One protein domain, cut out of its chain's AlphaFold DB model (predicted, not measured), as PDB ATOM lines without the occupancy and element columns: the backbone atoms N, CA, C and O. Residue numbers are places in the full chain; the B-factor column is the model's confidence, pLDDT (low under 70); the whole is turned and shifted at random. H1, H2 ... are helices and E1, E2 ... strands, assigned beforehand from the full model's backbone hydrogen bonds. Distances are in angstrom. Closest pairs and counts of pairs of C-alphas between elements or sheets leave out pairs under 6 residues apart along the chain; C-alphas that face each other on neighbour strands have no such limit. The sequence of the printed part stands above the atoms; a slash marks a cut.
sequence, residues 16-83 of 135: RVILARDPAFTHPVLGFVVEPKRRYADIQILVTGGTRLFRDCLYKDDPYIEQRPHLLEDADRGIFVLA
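What this domain is: This is residues 16 to 83 of the 135 residues of an uncharacterized protein of viral metagenome (UniProt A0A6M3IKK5). Picture a small closed barrel of five strands, E1 to E5, with two very short helices, H1 and H2, following each other near one end of the longest axis and the turn of the hairpin E3 and E4 at the other. E4 bends sharply, by 75 degrees at residue 56, and its pairing is staggered: it pairs with E3 over its residues 50 to 57 and with E5 over its residues 58 to 59. The printed part has 68 residues, with five named strands and two named helices in the order E1 E2 E3 E4 H1 H2 E5; the class is mostly strand. The barrel is mixed: E4 and E5 are parallel, and the other neighbour pairs are antiparallel. The whole is compact, with a radius of gyration of the C-alphas of 10.9 A and spans of 34 by 24 by 20 A.

Where its parts are: Find C-alpha 16 at (27.334, -19.043, -131.099); from there E1 runs over residues 16 to 20, 13.4 A long. Next come E2, residues 29 to 36, 18.1 A, and E3, residues 41 to 47, 18.6 A. Look for E4 from C-alpha 50 at (20.404, -17.652, -146.991); it runs to residue 59 and spans 24.3 A. H1, residues 64 to 67, and H2, residues 69 to 72, measure 4.9 A and 5.9 A. E5, residues 79 to 82, is 10.7 A long and ends at C-alpha 82, (26.993, -15.506, -125.984).

How they stand to each other: Start at E1 and go round the ring. E1, E2, E3 and E4 form a meander, each strand the antiparallel neighbour of the one before. In the hairpin E1 and E2, look at N 19 and O 29, 2.8 A apart; in the hairpin E2 and E3, at N 32 and O 44, 2.8 A; in the hairpin E3 and E4, at N 43 and O 54, 2.8 A. Past its bend, E4 is the parallel neighbour of E5, with N 80 and O 58 at 2.8 A. E4, H1, H2 and E5 form a strand-helix-strand unit, two parallel neighbour strands with helices between, and its crossover is right-handed. E5 and E1 are antiparallel and close the ring, with N 18 and O 81 at 2.8 A. H2 is on the barrel, with 8 pairs of C-alphas within 10 A; H1 only just is not on it, with 4 such pairs. H1 and H2 are close but not clearly touching; their closest C-alphas, of Ile 65 and Leu 71, are 7.9 A apart. Both helices are too short for any O i to N i+4 pair; each has 1 O i to N i+3 pair, within hydrogen-bond range.

The domain as a whole: Compare the C-alphas of Gly 49 and Gln 67, the two farthest apart, at 34.7 A. The printed part has no cut, and its first and last C-alphas, of Arg 16 and Ala 83, are 5.5 A apart. No link is long; those from E1 to E2 and from H2 to E5 are short, and the others are tight. The mean pLDDT of the printed part is 92.7, and no printed residue is under 70.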
ATOM      1  N   ARG A  16      28.791 -19.171-131.066       97.38
ATOM      2  CA  ARG A  16      27.334 -19.043-131.099       97.38
ATOM      3  C   ARG A  16      26.889 -17.900-130.200       97.38
ATOM      4  O   ARG A  16      27.245 -17.830-129.022       97.38
ATOM      5  N   VAL A  17      26.061 -17.029-130.754       97.62
ATOM      6  CA  VAL A  17      25.522 -15.855-130.069       97.62
ATOM      7  C   VAL A  17      24.020 -15.771-130.261       97.62
ATOM      8  O   VAL A  17      23.474 -16.258-131.248       97.62
ATOM      9  N   ILE A  18      23.352 -15.123-129.320       97.62
ATOM     10  CA  ILE A  18      21.964 -14.707-129.462       97.62
ATOM     11  C   ILE A  18      21.971 -13.218-129.781       97.62
ATOM     12  O   ILE A  18      22.509 -12.433-129.004       97.62
ATOM     13  N   LEU A  19      21.399 -12.845-130.921       97.12
ATOM     14  CA  LEU A  19      21.307 -11.480-131.426       97.12
ATOM     15  C   LEU A  19      19.864 -10.976-131.304       97.12
ATOM     16  O   LEU A  19      18.928 -11.693-131.640       97.12
ATOM     17  N   ALA A  20      19.683  -9.728-130.900       95.19
ATOM     18  CA  ALA A  20      18.415  -9.014-130.944       95.19
ATOM     19  C   ALA A  20      18.616  -7.599-131.499       95.19
ATOM     20  O   ALA A  20      19.738  -7.099-131.586       95.19
ATOM     21  N   ARG A  21      17.523  -6.936-131.882       92.19
ATOM     22  CA  ARG A  21      17.554  -5.536-132.348       92.19
ATOM     23  C   ARG A  21      17.166  -4.532-131.266       92.19
ATOM     24  O   ARG A  21      17.218  -3.331-131.501       92.19
ATOM     25  N   ASP A  22      16.795  -5.020-130.091       90.38
ATOM     26  CA  ASP A  22      16.329  -4.221-128.971       90.38
ATOM     27  C   ASP A  22      16.962  -4.702-127.653       90.38
ATOM     28  O   ASP A  22      17.214  -5.902-127.498       90.38
ATOM     29  N   PRO A  23      17.198  -3.801-126.679       89.50
ATOM     30  CA  PRO A  23      17.782  -4.169-125.385       89.50
ATOM     31  C   PRO A  23      16.927  -5.141-124.564       89.50
ATOM     32  O   PRO A  23      17.451  -5.831-123.691       89.50
ATOM     33  N   ALA A  24      15.621  -5.212-124.840       90.44
ATOM     34  CA  ALA A  24      14.711  -6.146-124.187       90.44
ATOM     35  C   ALA A  24      14.784  -7.567-124.778       90.44
ATOM     36  O   ALA A  24      14.184  -8.479-124.215       90.44
ATOM     37  N   PHE A  25      15.550  -7.775-125.858       92.69
ATOM     38  CA  PHE A  25      15.683  -9.060-126.545       92.69
ATOM     39  C   PHE A  25      14.319  -9.658-126.927       92.69
ATOM     40  O   PHE A  25      14.066 -10.841-126.718       92.69
ATOM     41  N   THR A  26      13.430  -8.843-127.499       92.31
ATOM     42  CA  THR A  26      12.039  -9.234-127.788       92.31
ATOM     43  C   THR A  26      11.946 -10.347-128.842       92.31
ATOM     44  O   THR A  26      11.126 -11.260-128.730       92.31
ATOM     45  N   HIS A  27      12.805 -10.302-129.865       91.75
ATOM     46  CA  HIS A  27      12.865 -11.305-130.935       91.75
ATOM     47  C   HIS A  27      14.305 -11.785-131.152       91.75
ATOM     48  O   HIS A  27      14.953 -11.389-132.125       91.75
ATOM     49  N   PRO A  28      14.830 -12.608-130.228       95.19
ATOM     50  CA  PRO A  28      16.199 -13.071-130.296       95.19
ATOM     51  C   PRO A  28      16.359 -14.108-131.409       95.19
ATOM     52  O   PRO A  28      15.519 -14.989-131.594       95.19
ATOM     53  N   VAL A  29      17.471 -14.029-132.131       95.31
ATOM     54  CA  VAL A  29      17.840 -14.967-133.189       95.31
ATOM     55  C   VAL A  29      19.228 -15.531-132.929       95.31
ATOM     56  O   VAL A  29      20.127 -14.831-132.464       95.31
ATOM     57  N   LEU A  30      19.414 -16.813-133.235       96.88
ATOM     58  CA  LEU A  30      20.728 -17.441-133.174       96.88
ATOM     59  C   LEU A  30      21.607 -16.910-134.316       96.88
ATOM     60  O   LEU A  30      21.187 -16.867-135.475       96.88
ATOM     61  N   GLY A  31      22.839 -16.550-133.984       97.38
ATOM     62  CA  GLY A  31      23.860 -16.127-134.927       97.38
ATOM     63  C   GLY A  31      25.231 -16.686-134.583       97.38
ATOM     64  O   GLY A  31      25.427 -17.358-133.568       97.38
ATOM     65  N   PHE A  32      26.188 -16.374-135.447       98.00
ATOM     66  CA  PHE A  32      27.581 -16.769-135.311       98.00
ATOM     67  C   PHE A  32      28.485 -15.554-135.469       98.00
ATOM     68  O   PHE A  32      28.291 -14.744-136.379       98.00
ATOM     69  N   VAL A  33      29.496 -15.439-134.612       97.69
ATOM     70  CA  VAL A  33      30.511 -14.387-134.732       97.69
ATOM     71  C   VAL A  33      31.337 -14.620-135.998       97.69
ATOM     72  O   VAL A  33      32.016 -15.637-136.135       97.69
ATOM     73  N   VAL A  34      31.319 -13.665-136.922       97.88
ATOM     74  CA  VAL A  34      32.147 -13.685-138.139       97.88
ATOM     75  C   VAL A  34      33.486 -13.018-137.876       97.88
ATOM     76  O   VAL A  34      34.534 -13.582-138.196       97.88
ATOM     77  N   GLU A  35      33.447 -11.831-137.277       97.19
ATOM     78  CA  GLU A  35      34.630 -11.021-137.015       97.19
ATOM     79  C   GLU A  35      34.537 -10.404-135.613       97.19
ATOM     80  O   GLU A  35      33.773  -9.455-135.406       97.19
ATOM     81  N   PRO A  36      35.279 -10.943-134.627       95.62
ATOM     82  CA  PRO A  36      35.373 -10.327-133.315       95.62
ATOM     83  C   PRO A  36      36.259  -9.079-133.400       95.62
ATOM     84  O   PRO A  36      37.399  -9.143-133.863       95.62
ATOM     85  N   LYS A  37      35.752  -7.941-132.928       92.31
ATOM     86  CA  LYS A  37      36.491  -6.675-132.862       92.31
ATOM     87  C   LYS A  37      36.604  -6.235-131.402       92.31
ATOM     88  O   LYS A  37      36.041  -6.839-130.495       92.31
ATOM     89  N   ARG A  38      37.363  -5.166-131.147       87.69
ATOM     90  CA  ARG A  38      37.708  -4.747-129.775       87.69
ATOM     91  C   ARG A  38      36.493  -4.398-128.900       87.69
ATOM     92  O   ARG A  38      36.573  -4.539-127.686       87.69
ATOM     93  N   ARG A  39      35.419  -3.874-129.494       87.00
ATOM     94  CA  ARG A  39      34.229  -3.379-128.769       87.00
ATOM     95  C   ARG A  39      32.903  -3.911-129.306       87.00
ATOM     96  O   ARG A  39      31.864  -3.651-128.728       87.00
ATOM     97  N   TYR A  40      32.940  -4.608-130.427       91.94
ATOM     98  CA  TYR A  40      31.762  -5.063-131.142       91.94
ATOM     99  C   TYR A  40      32.133  -6.299-131.952       91.94
ATOM    100  O   TYR A  40      33.305  -6.672-132.030       91.94
ATOM    101  N   ALA A  41      31.143  -6.936-132.554       95.94
ATOM    102  CA  ALA A  41      31.361  -8.073-133.428       95.94
ATOM    103  C   ALA A  41      30.460  -7.983-134.653       95.94
ATOM    104  O   ALA A  41      29.344  -7.470-134.579       95.94
ATOM    105  N   ASP A  42      30.938  -8.518-135.768       97.50
ATOM    106  CA  ASP A  42      30.068  -8.781-136.907       97.50
ATOM    107  C   ASP A  42      29.476 -10.183-136.741       97.50
ATOM    108  O   ASP A  42      30.196 -11.143-136.445       97.50
ATOM    109  N   ILE A  43      28.160 -10.295-136.897       97.88
ATOM    110  CA  ILE A  43      27.377 -11.494-136.601       97.88
ATOM    111  C   ILE A  43      26.619 -11.914-137.848       97.88
ATOM    112  O   ILE A  43      25.885 -11.133-138.445       97.88
ATOM    113  N   GLN A  44      26.763 -13.173-138.235       97.94
ATOM    114  CA  GLN A  44      25.987 -13.766-139.311       97.94
ATOM    115  C   GLN A  44      24.840 -14.572-138.724       97.94
ATOM    116  O   GLN A  44      25.048 -15.430-137.867       97.94
ATOM    117  N   ILE A  45      23.633 -14.318-139.212       96.69
ATOM    118  CA  ILE A  45      22.442 -15.093-138.869       96.69
ATOM    119  C   ILE A  45      21.954 -15.879-140.081       96.69
ATOM    120  O   ILE A  45      22.189 -15.491-141.233       96.69
ATOM    121  N   LEU A  46      21.236 -16.968-139.819       93.06
ATOM    122  CA  LEU A  46      20.492 -17.680-140.848       93.06
ATOM    123  C   LEU A  46      19.101 -17.062-140.979       93.06
ATOM    124  O   LEU A  46      18.410 -16.834-139.989       93.06
ATOM    125  N   VAL A  47      18.693 -16.809-142.216       90.69
ATOM    126  CA  VAL A  47      17.363 -16.303-142.565       90.69
ATOM    127  C   VAL A  47      16.795 -17.138-143.704       90.69
ATOM    128  O   VAL A  47      17.518 -17.862-144.391       90.69
ATOM    129  N   THR A  48      15.492 -17.037-143.946       90.38
ATOM    130  CA  THR A  48      14.886 -17.662-145.124       90.38
ATOM    131  C   THR A  48      15.570 -17.141-146.391       90.38
ATOM    132  O   THR A  48      15.599 -15.939-146.634       90.38
ATOM    133  N   GLY A  49      16.136 -18.048-147.191       90.00
ATOM    134  CA  GLY A  49      16.832 -17.700-148.433       90.00
ATOM    135  C   GLY A  49      18.342 -17.467-148.307       90.00
ATOM    136  O   GLY A  49      18.972 -17.162-149.316       90.00
ATOM    137  N   GLY A  50      18.946 -17.643-147.125       93.44
ATOM    138  CA  GLY A  50      20.404 -17.652-146.991       93.44
ATOM    139  C   GLY A  50      20.901 -17.162-145.638       93.44
ATOM    140  O   GLY A  50      20.456 -17.608-144.582       93.44
ATOM    141  N   THR A  51      21.865 -16.246-145.675       94.81
ATOM    142  CA  THR A  51      22.434 -15.643-144.468       94.81
ATOM    143  C   THR A  51      22.369 -14.132-144.550       94.81
ATOM    144  O   THR A  51      22.425 -13.559-145.638       94.81
ATOM    145  N   ARG A  52      22.258 -13.489-143.390       95.62
ATOM    146  CA  ARG A  52      22.318 -12.036-143.265       95.62
ATOM    147  C   ARG A  52      23.444 -11.653-142.320       95.62
ATOM    148  O   ARG A  52      23.580 -12.249-141.254       95.62
ATOM    149  N   LEU A  53      24.234 -10.664-142.725       96.75
ATOM    150  CA  LEU A  53      25.300 -10.099-141.910       96.75
ATOM    151  C   LEU A  53      24.771  -8.896-141.130       96.75
ATOM    152  O   LEU A  53      24.242  -7.959-141.722       96.75
ATOM    153  N   PHE A  54      24.972  -8.923-139.821       97.00
ATOM    154  CA  PHE A  54      24.844  -7.780-138.939       97.00
ATOM    155  C   PHE A  54      26.243  -7.284-138.586       97.00
ATOM    156  O   PHE A  54      27.112  -8.061-138.196       97.00
ATOM    157  N   ARG A  55      26.480  -5.991-138.757       96.00
ATOM    158  CA  ARG A  55      27.771  -5.340-138.546       96.00
ATOM    159  C   ARG A  55      27.753  -4.568-137.243       96.00
ATOM    160  O   ARG A  55      26.701  -4.107-136.810       96.00
ATOM    161  N   ASP A  56      28.927  -4.392-136.653       94.19
ATOM    162  CA  ASP A  56      29.122  -3.536-135.482       94.19
ATOM    163  C   ASP A  56      28.136  -3.830-134.333       94.19
ATOM    164  O   ASP A  56      27.650  -2.914-133.665       94.19
ATOM    165  N   CYS A  57      27.813  -5.109-134.108       95.06
ATOM    166  CA  CYS A  57      26.879  -5.502-133.060       95.06
ATOM    167  C   CYS A  57      27.504  -5.273-131.688       95.06
ATOM    168  O   CYS A  57      28.667  -5.617-131.463       95.06
ATOM    169  N   LEU A  58      26.719  -4.719-130.769       94.38
ATOM    170  CA  LEU A  58      27.147  -4.391-129.413       94.38
ATOM    171  C   LEU A  58      26.831  -5.539-128.463       94.38
ATOM    172  O   LEU A  58      25.837  -6.240-128.623       94.38
ATOM    173  N   TYR A  59      27.665  -5.739-127.455       94.81
ATOM    174  CA  TYR A  59      27.369  -6.728-126.426       94.81
ATOM    175  C   TYR A  59      26.330  -6.181-125.449       94.81
ATOM    176  O   TYR A  59      26.372  -4.999-125.139       94.81
ATOM    177  N   LYS A  60      25.412  -7.016-124.954       92.88
ATOM    178  CA  LYS A  60      24.277  -6.587-124.113       92.88
ATOM    179  C   LYS A  60      24.653  -5.707-122.924       92.88
ATOM    180  O   LYS A  60      23.920  -4.770-122.630       92.88
ATOM    181  N   ASP A  61      25.783  -5.993-122.289       90.19
ATOM    182  CA  ASP A  61      26.239  -5.256-121.107       90.19
ATOM    183  C   ASP A  61      27.125  -4.048-121.465       90.19
ATOM    184  O   ASP A  61      27.771  -3.462-120.595       90.19
ATOM    185  N   ASP A  62      27.202  -3.683-122.748       89.94
ATOM    186  CA  ASP A  62      27.945  -2.516-123.202       89.94
ATOM    187  C   ASP A  62      27.195  -1.219-122.812       89.94
ATOM    188  O   ASP A  62      26.090  -0.968-123.310       89.94
ATOM    189  N   PRO A  63      27.792  -0.335-121.982       86.56
ATOM    190  CA  PRO A  63      27.161   0.917-121.562       86.56
ATOM    191  C   PRO A  63      26.877   1.884-122.724       86.56
ATOM    192  O   PRO A  63      26.090   2.820-122.571       86.56
ATOM    193  N   TYR A  64      27.491   1.692-123.898       84.12
ATOM    194  CA  TYR A  64      27.213   2.501-125.085       84.12
ATOM    195  C   TYR A  64      25.800   2.288-125.647       84.12
ATOM    196  O   TYR A  64      25.313   3.177-126.350       84.12
ATOM    197  N   ILE A  65      25.130   1.170-125.335       86.75
ATOM    198  CA  ILE A  65      23.769   0.878-125.818       86.75
ATOM    199  C   ILE A  65      22.782   1.934-125.312       86.75
ATOM    200  O   ILE A  65      22.044   2.522-126.103       86.75
ATOM    201  N   GLU A  66      22.809   2.230-124.012       84.50
ATOM    202  CA  GLU A  66      21.925   3.231-123.401       84.50
ATOM    203  C   GLU A  66      22.287   4.658-123.832       84.50
ATOM    204  O   GLU A  66      21.416   5.506-124.011       84.50
ATOM    205  N   GLN A  67      23.578   4.925-124.051       85.06
ATOM    206  CA  GLN A  67      24.064   6.249-124.451       85.06
ATOM    207  C   GLN A  67      23.734   6.591-125.910       85.06
ATOM    208  O   GLN A  67      23.729   7.767-126.282       85.06
ATOM    209  N   ARG A  68      23.526   5.584-126.769       82.50
ATOM    210  CA  ARG A  68      23.352   5.762-128.219       82.50
ATOM    211  C   ARG A  68      22.293   4.812-128.796       82.50
ATOM    212  O   ARG A  68      22.616   3.996-129.661       82.50
ATOM    213  N   PRO A  69      21.014   4.964-128.410       82.38
ATOM    214  CA  PRO A  69      19.939   4.085-128.877       82.38
ATOM    215  C   PRO A  69      19.731   4.142-130.399       82.38
ATOM    216  O   PRO A  69      19.373   3.138-131.007       82.38
ATOM    217  N   HIS A  70      20.045   5.279-131.031       84.81
ATOM    218  CA  HIS A  70      19.962   5.468-132.486       84.81
ATOM    219  C   HIS A  70      20.835   4.487-133.287       84.81
ATOM    220  O   HIS A  70      20.573   4.246-134.461       84.81
ATOM    221  N   LEU A  71      21.862   3.874-132.679       81.62
ATOM    222  CA  LEU A  71      22.668   2.848-133.350       81.62
ATOM    223  C   LEU A  71      21.862   1.582-133.684       81.62
ATOM    224  O   LEU A  71      22.281   0.820-134.547       81.62
ATOM    225  N   LEU A  72      20.724   1.355-133.026       85.50
ATOM    226  CA  LEU A  72      19.852   0.199-133.262       85.50
ATOM    227  C   LEU A  72      18.759   0.471-134.307       85.50
ATOM    228  O   LEU A  72      18.053  -0.450-134.723       85.50
ATOM    229  N   GLU A  73      18.630   1.720-134.766       87.50
ATOM    230  CA  GLU A  73      17.730   2.081-135.866       87.50
ATOM    231  C   GLU A  73      18.214   1.486-137.200       87.50
ATOM    232  O   GLU A  73      17.402   1.141-138.062       87.50
ATOM    233  N   ASP A  74      19.530   1.284-137.342       89.31
ATOM    234  CA  ASP A  74      20.140   0.585-138.473       89.31
ATOM    235  C   ASP A  74      19.652  -0.874-138.535       89.31
ATOM    236  O   ASP A  74      19.665  -1.623-137.553       89.31
ATOM    237  N   ALA A  75      19.196  -1.285-139.718       88.81
ATOM    238  CA  ALA A  75      18.664  -2.620-139.951       88.81
ATOM    239  C   ALA A  75      19.727  -3.721-139.876       88.81
ATOM    240  O   ALA A  75      19.358  -4.880-139.675       88.81
ATOM    241  N   ASP A  76      21.002  -3.366-140.029       93.06
ATOM    242  CA  ASP A  76      22.131  -4.292-140.021       93.06
ATOM    243  C   ASP A  76      22.922  -4.239-138.709       93.06
ATOM    244  O   ASP A  76      24.021  -4.781-138.645       93.06
ATOM    245  N   ARG A  77      22.399  -3.602-137.657       94.44
ATOM    246  CA  ARG A  77      23.014  -3.573-136.320       94.44
ATOM    247  C   ARG A  77      22.125  -4.270-135.298       94.44
ATOM    248  O   ARG A  77      20.929  -4.475-135.511       94.44
ATOM    249  N   GLY A  78      22.726  -4.648-134.179       94.88
ATOM    250  CA  GLY A  78      22.005  -5.284-133.088       94.88
ATOM    251  C   GLY A  78      22.829  -5.408-131.820       94.88
ATOM    252  O   GLY A  78      23.978  -4.967-131.741       94.88
ATOM    253  N   ILE A  79      22.203  -6.023-130.830       95.62
ATOM    254  CA  ILE A  79      22.779  -6.344-129.534       95.62
ATOM    255  C   ILE A  79      22.909  -7.857-129.445       95.62
ATOM    256  O   ILE A  79      21.990  -8.572-129.840       95.62
ATOM    257  N   PHE A  80      24.014  -8.359-128.911       96.56
ATOM    258  CA  PHE A  80      24.212  -9.791-128.752       96.56
ATOM    259  C   PHE A  80      24.682 -10.199-127.360       96.56
ATOM    260  O   PHE A  80      25.248  -9.412-126.601       96.56
ATOM    261  N   VAL A  81      24.477 -11.477-127.062       96.62
ATOM    262  CA  VAL A  81      25.082 -12.208-125.945       96.62
ATOM    263  C   VAL A  81      25.650 -13.529-126.451       96.62
ATOM    264  O   VAL A  81      25.220 -14.031-127.488       96.62
ATOM    265  N   LEU A  82      26.602 -14.118-125.725       96.31
ATOM    266  CA  LEU A  82      26.993 -15.506-125.984       96.31
ATOM    267  C   LEU A  82      25.792 -16.423-125.731       96.31
ATOM    268  O   LEU A  82      25.062 -16.233-124.760       96.31
ATOM    269  N   ALA A  83      25.584 -17.405-126.605       96.06
ATOM    270  CA  ALA A  83      24.567 -18.419-126.369       96.06
ATOM    271  C   ALA A  83      24.958 -19.270-125.151       96.06
ATOM    272  O   ALA A  83      26.137 -19.572-124.965       96.06
TER     273      ALA A  83